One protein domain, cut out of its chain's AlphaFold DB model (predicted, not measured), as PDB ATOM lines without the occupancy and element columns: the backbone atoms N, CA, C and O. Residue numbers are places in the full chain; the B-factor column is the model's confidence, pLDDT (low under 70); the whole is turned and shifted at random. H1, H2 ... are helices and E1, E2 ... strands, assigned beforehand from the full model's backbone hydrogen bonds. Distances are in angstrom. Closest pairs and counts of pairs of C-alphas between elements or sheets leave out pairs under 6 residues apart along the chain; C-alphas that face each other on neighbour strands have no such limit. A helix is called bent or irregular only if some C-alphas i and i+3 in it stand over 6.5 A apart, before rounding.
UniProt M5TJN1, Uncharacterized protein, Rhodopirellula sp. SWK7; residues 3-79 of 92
ATOM      1  N   ALA A   3      29.955  14.293  51.438       89.50
ATOM      2  CA  ALA A   3      29.935  13.649  50.129       89.50
ATOM      3  C   ALA A   3      29.596  14.675  49.045       89.50
ATOM      4  O   ALA A   3      28.721  15.519  49.240       89.50
ATOM      5  N   ILE A   4      30.275  14.581  47.906       93.19
ATOM      6  CA  ILE A   4      29.995  15.360  46.702       93.19
ATOM      7  C   ILE A   4      29.741  14.357  45.583       93.19
ATOM      8  O   ILE A   4      30.548  13.457  45.362       93.19
ATOM      9  N   LYS A   5      28.611  14.507  44.894       93.25
ATOM     10  CA  LYS A   5      28.238  13.690  43.738       93.25
ATOM     11  C   LYS A   5      27.887  14.622  42.593       93.25
ATOM     12  O   LYS A   5      27.124  15.564  42.802       93.25
ATOM     13  N   ASN A   6      28.411  14.365  41.399       92.56
ATOM     14  CA  ASN A   6      28.117  15.209  40.234       92.56
ATOM     15  C   ASN A   6      26.807  14.828  39.512       92.56
ATOM     16  O   ASN A   6      26.418  15.488  38.554       92.56
ATOM     17  N   GLY A   7      26.138  13.755  39.951       92.12
ATOM     18  CA  GLY A   7      24.921  13.233  39.318       92.12
ATOM     19  C   GLY A   7      25.158  12.460  38.015       92.12
ATOM     20  O   GLY A   7      24.197  11.992  37.417       92.12
ATOM     21  N   CYS A   8      26.415  12.295  37.598       92.00
ATOM     22  CA  CYS A   8      26.834  11.615  36.369       92.00
ATOM     23  C   CYS A   8      27.790  10.436  36.638       92.00
ATOM     24  O   CYS A   8      28.451   9.957  35.725       92.00
ATOM     25  N   GLY A   9      27.847   9.958  37.885       91.25
ATOM     26  CA  GLY A   9      28.623   8.779  38.278       91.25
ATOM     27  C   GLY A   9      29.914   9.071  39.041       91.25
ATOM     28  O   GLY A   9      30.478   8.127  39.583       91.25
ATOM     29  N   ASP A  10      30.352  10.331  39.153       95.81
ATOM     30  CA  ASP A  10      31.536  10.663  39.951       95.81
ATOM     31  C   ASP A  10      31.162  11.012  41.389       95.81
ATOM     32  O   ASP A  10      30.196  11.744  41.657       95.81
ATOM     33  N   GLU A  11      31.974  10.516  42.317       96.06
ATOM     34  CA  GLU A  11      31.761  10.660  43.748       96.06
ATOM     35  C   GLU A  11      33.057  11.021  44.472       96.06
ATOM     36  O   GLU A  11      34.136  10.518  44.165       96.06
ATOM     37  N   LEU A  12      32.941  11.864  45.491       95.44
ATOM     38  CA  LEU A  12      34.020  12.184  46.414       95.44
ATOM     39  C   LEU A  12      33.487  12.155  47.838       95.44
ATOM     40  O   LEU A  12      32.436  12.728  48.130       95.44
ATOM     41  N   PHE A  13      34.245  11.536  48.735       96.06
ATOM     42  CA  PHE A  13      33.930  11.487  50.152       96.06
ATOM     43  C   PHE A  13      35.113  11.955  50.985       96.06
ATOM     44  O   PHE A  13      36.219  11.444  50.829       96.06
ATOM     45  N   ALA A  14      34.860  12.888  51.902       96.56
ATOM     46  CA  ALA A  14      35.842  13.378  52.862       96.56
ATOM     47  C   ALA A  14      35.495  12.914  54.285       96.56
ATOM     48  O   ALA A  14      34.400  13.188  54.802       96.56
ATOM     49  N   HIS A  15      36.448  12.244  54.934       97.12
ATOM     50  CA  HIS A  15      36.390  11.813  56.326       97.12
ATOM     51  C   HIS A  15      37.443  12.563  57.142       97.12
ATOM     52  O   HIS A  15      38.644  12.444  56.914       97.12
ATOM     53  N   PHE A  16      36.978  13.342  58.113       95.75
ATOM     54  CA  PHE A  16      37.834  13.973  59.109       95.75
ATOM     55  C   PHE A  16      37.882  13.080  60.341       95.75
ATOM     56  O   PHE A  16      36.845  12.806  60.945       95.75
ATOM     57  N   VAL A  17      39.080  12.638  60.692       94.69
ATOM     58  CA  VAL A  17      39.371  11.813  61.867       94.69
ATOM     59  C   VAL A  17      40.434  12.520  62.716       94.69
ATOM     60  O   VAL A  17      41.093  13.432  62.218       94.69
ATOM     61  N   PRO A  18      40.670  12.118  63.978       96.25
ATOM     62  CA  PRO A  18      41.697  12.759  64.806       96.25
ATOM     63  C   PRO A  18      43.100  12.779  64.172       96.25
ATOM     64  O   PRO A  18      43.872  13.699  64.420       96.25
ATOM     65  N   GLY A  19      43.420  11.786  63.333       95.38
ATOM     66  CA  GLY A  19      44.689  11.705  62.604       95.38
ATOM     67  C   GLY A  19      44.819  12.646  61.403       95.38
ATOM     68  O   GLY A  19      45.933  12.839  60.926       95.38
ATOM     69  N   GLY A  20      43.727  13.249  60.915       97.62
ATOM     70  CA  GLY A  20      43.750  14.156  59.766       97.62
ATOM     71  C   GLY A  20      42.521  14.051  58.865       97.62
ATOM     72  O   GLY A  20      41.421  13.710  59.306       97.62
ATOM     73  N   CYS A  21      42.707  14.347  57.580       97.81
ATOM     74  CA  CYS A  21      41.664  14.234  56.565       97.81
ATOM     75  C   CYS A  21      42.011  13.127  55.571       97.81
ATOM     76  O   CYS A  21      43.086  13.149  54.972       97.81
ATOM     77  N   PHE A  22      41.084  12.194  55.381       98.00
ATOM     78  CA  PHE A  22      41.133  11.180  54.339       98.00
ATOM     79  C   PHE A  22      40.041  11.459  53.317       98.00
ATOM     80  O   PHE A  22      38.883  11.688  53.675       98.00
ATOM     81  N   ILE A  23      40.404  11.424  52.043       97.75
ATOM     82  CA  ILE A  23      39.476  11.600  50.937       97.75
ATOM     83  C   ILE A  23      39.610  10.396  50.018       97.75
ATOM     84  O   ILE A  23      40.705  10.084  49.553       97.75
ATOM     85  N   LYS A  24      38.479   9.762  49.714       96.81
ATOM     86  CA  LYS A  24      38.385   8.799  48.617       96.81
ATOM     87  C   LYS A  24      37.510   9.362  47.514       96.81
ATOM     88  O   LYS A  24      36.529  10.058  47.786       96.81
ATOM     89  N   GLY A  25      37.844   9.037  46.276       97.19
ATOM     90  CA  GLY A  25      37.028   9.416  45.140       97.19
ATOM     91  C   GLY A  25      36.882   8.298  44.130       97.19
ATOM     92  O   GLY A  25      37.701   7.380  44.042       97.19
ATOM     93  N   PHE A  26      35.798   8.400  43.382       97.56
ATOM     94  CA  PHE A  26      35.449   7.535  42.281       97.56
ATOM     95  C   PHE A  26      35.173   8.408  41.063       97.56
ATOM     96  O   PHE A  26      34.265   9.235  41.085       97.56
ATOM     97  N   ALA A  27      35.979   8.229  40.023       96.31
ATOM     98  CA  ALA A  27      35.760   8.811  38.711       96.31
ATOM     99  C   ALA A  27      35.274   7.701  37.773       96.31
ATOM    100  O   ALA A  27      36.027   6.774  37.457       96.31
ATOM    101  N   HIS A  28      34.016   7.785  37.345       92.88
ATOM    102  CA  HIS A  28      33.329   6.741  36.589       92.88
ATOM    103  C   HIS A  28      34.049   6.415  35.275       92.88
ATOM    104  O   HIS A  28      34.212   5.248  34.919       92.88
ATOM    105  N   GLU A  29      34.558   7.446  34.599       93.38
ATOM    106  CA  GLU A  29      35.258   7.336  33.315       93.38
ATOM    107  C   GLU A  29      36.766   7.054  33.454       93.38
ATOM    108  O   GLU A  29      37.480   6.954  32.454       93.38
ATOM    109  N   SER A  30      37.281   6.902  34.682       94.69
ATOM    110  CA  SER A  30      38.714   6.699  34.912       94.69
ATOM    111  C   SER A  30      39.233   5.436  34.238       94.69
ATOM    112  O   SER A  30      38.630   4.360  34.291       94.69
ATOM    113  N   LYS A  31      40.442   5.520  33.676       93.81
ATOM    114  CA  LYS A  31      41.123   4.332  33.159       93.81
ATOM    115  C   LYS A  31      41.471   3.322  34.249       93.81
ATOM    116  O   LYS A  31      41.541   2.139  33.926       93.81
ATOM    117  N   MET A  32      41.639   3.788  35.484       95.06
ATOM    118  CA  MET A  32      41.945   2.983  36.667       95.06
ATOM    119  C   MET A  32      40.679   2.503  37.395       95.06
ATOM    120  O   MET A  32      40.760   2.004  38.515       95.06
ATOM    121  N   THR A  33      39.495   2.649  36.784       95.75
ATOM    122  CA  THR A  33      38.237   2.206  37.392       95.75
ATOM    123  C   THR A  33      38.220   0.693  37.658       95.75
ATOM    124  O   THR A  33      38.564  -0.094  36.766       95.75
ATOM    125  N   PRO A  34      37.774   0.251  38.851       96.44
ATOM    126  CA  PRO A  34      37.697  -1.167  39.198       96.44
ATOM    127  C   PRO A  34      36.752  -1.960  38.293       96.44
ATOM    128  O   PRO A  34      36.921  -3.166  38.112       96.44
ATOM    129  N   PHE A  35      35.784  -1.279  37.677       95.69
ATOM    130  CA  PHE A  35      34.755  -1.876  36.827       95.69
ATOM    131  C   PHE A  35      35.222  -2.200  35.399       95.69
ATOM    132  O   PHE A  35      34.451  -2.752  34.618       95.69
ATOM    133  N   LYS A  36      36.484  -1.917  35.042       93.19
ATOM    134  CA  LYS A  36      37.077  -2.393  33.776       93.19
ATOM    135  C   LYS A  36      37.419  -3.884  33.779       93.19
ATOM    136  O   LYS A  36      37.676  -4.447  32.716       93.19
ATOM    137  N   ARG A  37      37.470  -4.516  34.954       92.06
ATOM    138  CA  ARG A  37      37.757  -5.946  35.126       92.06
ATOM    139  C   ARG A  37      36.482  -6.685  35.534       92.06
ATOM    140  O   ARG A  37      35.585  -6.093  36.130       92.06
ATOM    141  N   ASN A  38      36.404  -7.975  35.208       93.44
ATOM    142  CA  ASN A  38      35.320  -8.855  35.645       93.44
ATOM    143  C   ASN A  38      35.910 -10.133  36.281       93.44
ATOM    144  O   ASN A  38      36.512 -10.924  35.548       93.44
ATOM    145  N   PRO A  39      35.773 -10.346  37.606       94.38
ATOM    146  CA  PRO A  39      35.052  -9.495  38.564       94.38
ATOM    147  C   PRO A  39      35.723  -8.119  38.771       94.38
ATOM    148  O   PRO A  39      36.916  -7.986  38.480       94.38
ATOM    149  N   PRO A  40      34.985  -7.098  39.263       96.38
ATOM    150  CA  PRO A  40      35.563  -5.797  39.582       96.38
ATOM    151  C   PRO A  40      36.732  -5.927  40.553       96.38
ATOM    152  O   PRO A  40      36.656  -6.666  41.537       96.38
ATOM    153  N   GLN A  41      37.811  -5.200  40.284       96.88
ATOM    154  CA  GLN A  41      39.017  -5.249  41.100       96.88
ATOM    155  C   GLN A  41      39.646  -3.866  41.180       96.88
ATOM    156  O   GLN A  41      39.902  -3.243  40.153       96.88
ATOM    157  N   LEU A  42      39.922  -3.416  42.403       97.00
ATOM    158  CA  LEU A  42      40.619  -2.162  42.665       97.00
ATOM    159  C   LEU A  42      41.968  -2.107  41.948       97.00
ATOM    160  O   LEU A  42      42.621  -3.132  41.725       97.00
ATOM    161  N   TRP A  43      42.379  -0.888  41.607       96.56
ATOM    162  CA  TRP A  43      43.693  -0.675  41.027       96.56
ATOM    163  C   TRP A  43      44.786  -1.146  42.005       96.56
ATOM    164  O   TRP A  43      44.675  -0.874  43.207       96.56
ATOM    165  N   PRO A  44      45.811  -1.885  41.540       96.06
ATOM    166  CA  PRO A  44      46.871  -2.373  42.417       96.06
ATOM    167  C   PRO A  44      47.557  -1.233  43.178       96.06
ATOM    168  O   PRO A  44      47.802  -0.172  42.612       96.06
ATOM    169  N   GLY A  45      47.847  -1.449  44.462       96.12
ATOM    170  CA  GLY A  45      48.547  -0.476  45.305       96.12
ATOM    171  C   GLY A  45      47.698   0.688  45.828       96.12
ATOM    172  O   GLY A  45      48.194   1.494  46.610       96.12
ATOM    173  N   LEU A  46      46.416   0.790  45.447       96.44
ATOM    174  CA  LEU A  46      45.587   1.974  45.715       96.44
ATOM    175  C   LEU A  46      45.505   2.374  47.194       96.44
ATOM    176  O   LEU A  46      45.304   3.550  47.481       96.44
ATOM    177  N   PHE A  47      45.667   1.441  48.131       96.75
ATOM    178  CA  PHE A  47      45.619   1.733  49.566       96.75
ATOM    179  C   PHE A  47      46.922   1.415  50.310       96.75
ATOM    180  O   PHE A  47      46.982   1.626  51.519       96.75
ATOM    181  N   ASP A  48      47.961   0.941  49.621       96.38
ATOM    182  CA  ASP A  48      49.160   0.384  50.262       96.38
ATOM    183  C   ASP A  48      49.955   1.455  51.026       96.38
ATOM    184  O   ASP A  48      50.498   1.186  52.097       96.38
ATOM    185  N   SER A  49      49.965   2.691  50.517       96.69
ATOM    186  CA  SER A  49      50.642   3.832  51.151       96.69
ATOM    187  C   SER A  49      49.770   4.577  52.172       96.69
ATOM    188  O   SER A  49      50.236   5.554  52.761       96.69
ATOM    189  N   VAL A  50      48.509   4.172  52.390       97.12
ATOM    190  CA  VAL A  50      47.592   4.890  53.290       97.12
ATOM    191  C   VAL A  50      48.046   4.710  54.746       97.12
ATOM    192  O   VAL A  50      48.111   3.581  55.237       97.12
ATOM    193  N   PRO A  51      48.310   5.799  55.492       97.25
ATOM    194  CA  PRO A  51      48.736   5.703  56.882       97.25
ATOM    195  C   PRO A  51      47.723   4.972  57.766       97.25
ATOM    196  O   PRO A  51      46.514   5.193  57.670       97.25
ATOM    197  N   ASN A  52      48.219   4.204  58.742       96.62
ATOM    198  CA  ASN A  52      47.381   3.478  59.705       96.62
ATOM    199  C   ASN A  52      46.429   4.394  60.510       96.62
ATOM    200  O   ASN A  52      45.389   3.946  60.990       96.62
ATOM    201  N   ALA A  53      46.734   5.693  60.611       97.06
ATOM    202  CA  ALA A  53      45.833   6.700  61.181       97.06
ATOM    203  C   ALA A  53      44.452   6.751  60.487       97.06
ATOM    204  O   ALA A  53      43.471   7.167  61.101       97.06
ATOM    205  N   PHE A  54      44.363   6.285  59.237       97.50
ATOM    206  CA  PHE A  54      43.137   6.221  58.442       97.50
ATOM    207  C   PHE A  54      42.555   4.807  58.316       97.50
ATOM    208  O   PHE A  54      41.618   4.607  57.548       97.50
ATOM    209  N   ALA A  55      43.014   3.830  59.110       95.19
ATOM    210  CA  ALA A  55      42.458   2.470  59.100       95.19
ATOM    211  C   ALA A  55      40.935   2.451  59.342       95.19
ATOM    212  O   ALA A  55      40.211   1.685  58.712       95.19
ATOM    213  N   HIS A  56      40.425   3.351  60.191       93.75
ATOM    214  CA  HIS A  56      38.983   3.522  60.399       93.75
ATOM    215  C   HIS A  56      38.271   4.064  59.155       93.75
ATOM    216  O   HIS A  56      37.140   3.685  58.890       93.75
ATOM    217  N   SER A  57      38.931   4.918  58.366       95.94
ATOM    218  CA  SER A  57      38.361   5.442  57.119       95.94
ATOM    219  C   SER A  57      38.245   4.360  56.045       95.94
ATOM    220  O   SER A  57      37.267   4.351  55.308       95.94
ATOM    221  N   LEU A  58      39.191   3.417  55.987       95.00
ATOM    222  CA  LEU A  58      39.134   2.274  55.065       95.00
ATOM    223  C   LEU A  58      38.059   1.240  55.434       95.00
ATOM    224  O   LEU A  58      37.684   0.430  54.595       95.00
ATOM    225  N   ASN A  59      37.561   1.270  56.670       94.19
ATOM    226  CA  ASN A  59      36.507   0.379  57.159       94.19
ATOM    227  C   ASN A  59      35.185   1.120  57.423       94.19
ATOM    228  O   ASN A  59      34.287   0.560  58.047       94.19
ATOM    229  N   GLU A  60      35.068   2.377  56.988       94.38
ATOM    230  CA  GLU A  60      33.883   3.206  57.209       94.38
ATOM    231  C   GLU A  60      32.680   2.636  56.433       94.38
ATOM    232  O   GLU A  60      32.711   2.641  55.201       94.38
ATOM    233  N   PRO A  61      31.599   2.185  57.100       92.56
ATOM    234  CA  PRO A  61      30.458   1.565  56.422       92.56
ATOM    235  C   PRO A  61      29.749   2.476  55.416       92.56
ATOM    236  O   PRO A  61      29.102   1.988  54.491       92.56
ATOM    237  N   ALA A  62      29.847   3.797  55.585       90.06
ATOM    238  CA  ALA A  62      29.273   4.752  54.649       90.06
ATOM    239  C   ALA A  62      30.079   4.893  53.340       90.06
ATOM    240  O   ALA A  62      29.620   5.558  52.407       90.06
ATOM    241  N   PHE A  63      31.277   4.304  53.253       92.50
ATOM    242  CA  PHE A  63      32.112   4.323  52.058       92.50
ATOM    243  C   PHE A  63      31.944   3.048  51.234       92.50
ATOM    244  O   PHE A  63      32.226   1.945  51.690       92.50
ATOM    245  N   ASP A  64      31.614   3.212  49.954       93.81
ATOM    246  CA  ASP A  64      31.725   2.129  48.974       93.81
ATOM    247  C   ASP A  64      33.191   1.939  48.551       93.81
ATOM    248  O   ASP A  64      33.621   2.426  47.508       93.81
ATOM    249  N   ILE A  65      34.016   1.337  49.409       94.94
ATOM    250  CA  ILE A  65      35.453   1.146  49.143       94.94
ATOM    251  C   ILE A  65      35.727   0.451  47.794       94.94
ATOM    252  O   ILE A  65      36.607   0.937  47.078       94.94
ATOM    253  N   PRO A  66      34.987  -0.602  47.385       95.19
ATOM    254  CA  PRO A  66      35.131  -1.198  46.056       95.19
ATOM    255  C   PRO A  66      34.962  -0.221  44.885       95.19
ATOM    256  O   PRO A  66      35.606  -0.418  43.860       95.19
ATOM    257  N   ALA A  67      34.163   0.841  45.027       96.06
ATOM    258  CA  ALA A  67      34.071   1.942  44.067       96.06
ATOM    259  C   ALA A  67      35.039   3.080  44.442       96.06
ATOM    260  O   ALA A  67      34.641   4.135  44.952       96.06
ATOM    261  N   THR A  68      36.335   2.862  44.207       97.50
ATOM    262  CA  THR A  68      37.386   3.870  44.425       97.50
ATOM    263  C   THR A  68      38.380   3.864  43.270       97.50
ATOM    264  O   THR A  68      38.816   2.807  42.822       97.50
ATOM    265  N   THR A  69      38.743   5.053  42.794       97.38
ATOM    266  CA  THR A  69      39.756   5.256  41.746       97.38
ATOM    267  C   THR A  69      40.959   6.047  42.233       97.38
ATOM    268  O   THR A  69      42.016   5.961  41.626       97.38
ATOM    269  N   PHE A  70      40.806   6.830  43.302       97.12
ATOM    270  CA  PHE A  70      41.908   7.539  43.941       97.12
ATOM    271  C   PHE A  70      41.637   7.733  45.432       97.12
ATOM    272  O   PHE A  70      40.486   7.782  45.881       97.12
ATOM    273  N   VAL A  71      42.718   7.917  46.182       97.69
ATOM    274  CA  VAL A  71      42.694   8.421  47.552       97.69
ATOM    275  C   VAL A  71      43.741   9.504  47.719       97.69
ATOM    276  O   VAL A  71      44.826   9.434  47.146       97.69
ATOM    277  N   ILE A  72      43.411  10.502  48.524       98.00
ATOM    278  CA  ILE A  72      44.361  11.496  49.007       98.00
ATOM    279  C   ILE A  72      44.144  11.679  50.500       98.00
ATOM    280  O   ILE A  72      43.039  11.495  51.016       98.00
ATOM    281  N   TRP A  73      45.190  12.054  51.211       98.38
ATOM    282  CA  TRP A  73      45.100  12.293  52.640       98.38
ATOM    283  C   TRP A  73      46.064  13.374  53.080       98.38
ATOM    284  O   TRP A  73      47.021  13.709  52.391       98.38
ATOM    285  N   ARG A  74      45.806  13.910  54.261       98.50
ATOM    286  CA  ARG A  74      46.725  14.796  54.961       98.50
ATOM    287  C   ARG A  74      46.671  14.465  56.440       98.50
ATOM    288  O   ARG A  74      45.592  14.560  57.034       98.50
ATOM    289  N   LEU A  75      47.804  14.078  57.028       98.25
ATOM    290  CA  LEU A  75      47.893  13.934  58.480       98.25
ATOM    291  C   LEU A  75      47.907  15.315  59.136       98.25
ATOM    292  O   LEU A  75      48.281  16.316  58.528       98.25
ATOM    293  N   THR A  76      47.524  15.378  60.408       97.81
ATOM    294  CA  THR A  76      47.603  16.622  61.193       97.81
ATOM    295  C   THR A  76      49.031  17.145  61.349       97.81
ATOM    296  O   THR A  76      49.212  18.347  61.522       97.81
ATOM    297  N   SER A  77      50.027  16.259  61.275       96.94
ATOM    298  CA  SER A  77      51.456  16.578  61.308       96.94
ATOM    299  C   SER A  77      52.033  17.022  59.965       96.94
ATOM    300  O   SER A  77      53.170  17.482  59.941       96.94
ATOM    301  N   ASP A  78      51.297  16.852  58.865       97.44
ATOM    302  CA  ASP A  78      51.839  17.054  57.525       97.44
ATOM    303  C   ASP A  78      51.566  18.477  57.022       97.44
ATOM    304  O   ASP A  78      50.455  19.022  57.117       97.44
ATOM    305  N   ASP A  79      52.573  19.057  56.374       96.31
ATOM    306  CA  ASP A  79      52.472  20.369  55.729       96.31
ATOM    307  C   ASP A  79      51.734  20.320  54.378       96.31
ATOM    308  O   ASP A  79      51.381  21.360  53.821       96.31
TER     309      ASP A  79
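This is residues 3 to 79 of the 92 residues of an uncharacterized protein of Rhodopirellula sp. SWK7 (UniProt M5TJN1). Little of the domain is regular structure: a four-stranded antiparallel sheet has the short, irregular helix H1 over one face, and a long stretch with no named element, residues 27 to 51, links E3 to H1. The printed part has 77 residues, 30 in named elements, in order E1, E2, E3, H1, E4; the class is mixed. The sheet runs E1 E2 E3 E4. The whole is compact, radius of gyration of the C-alphas 12.7 A, spanning 38 by 26 by 25 A.

E1, residues 3 to 5, begins at C-alpha 3 (29.935, 13.649, 50.129). E2, residues 11 to 17, is 19.7 A long; E3, residues 20 to 26, 20.5 A. H1, residues 52 to 58, is irregular: C-alphas 53 and 56 are 7.6 A apart. E4, residues 70 to 75, ends at C-alpha 75 (47.893, 13.934, 58.480).

E1 E2 E3 form a meander, each strand the antiparallel neighbour of the one before. N 4 and O 12, 2.9 A, N 13 and O 24, 2.9 A, and N 23 and O 72, 2.8 A, are within hydrogen-bond range. H1 is on the sheet, height 8.9 A, its closest C-alphas to E3 being Phe 54 and Phe 22, 6.7 A. In H1, 1 of 3 O i to N i+4 and 3 of 4 O i to N i+3 pairs are within range.

The printed part has no cut. Links E3 to H1 and H1 to E4 are long. No printed residue is under 70 in pLDDT.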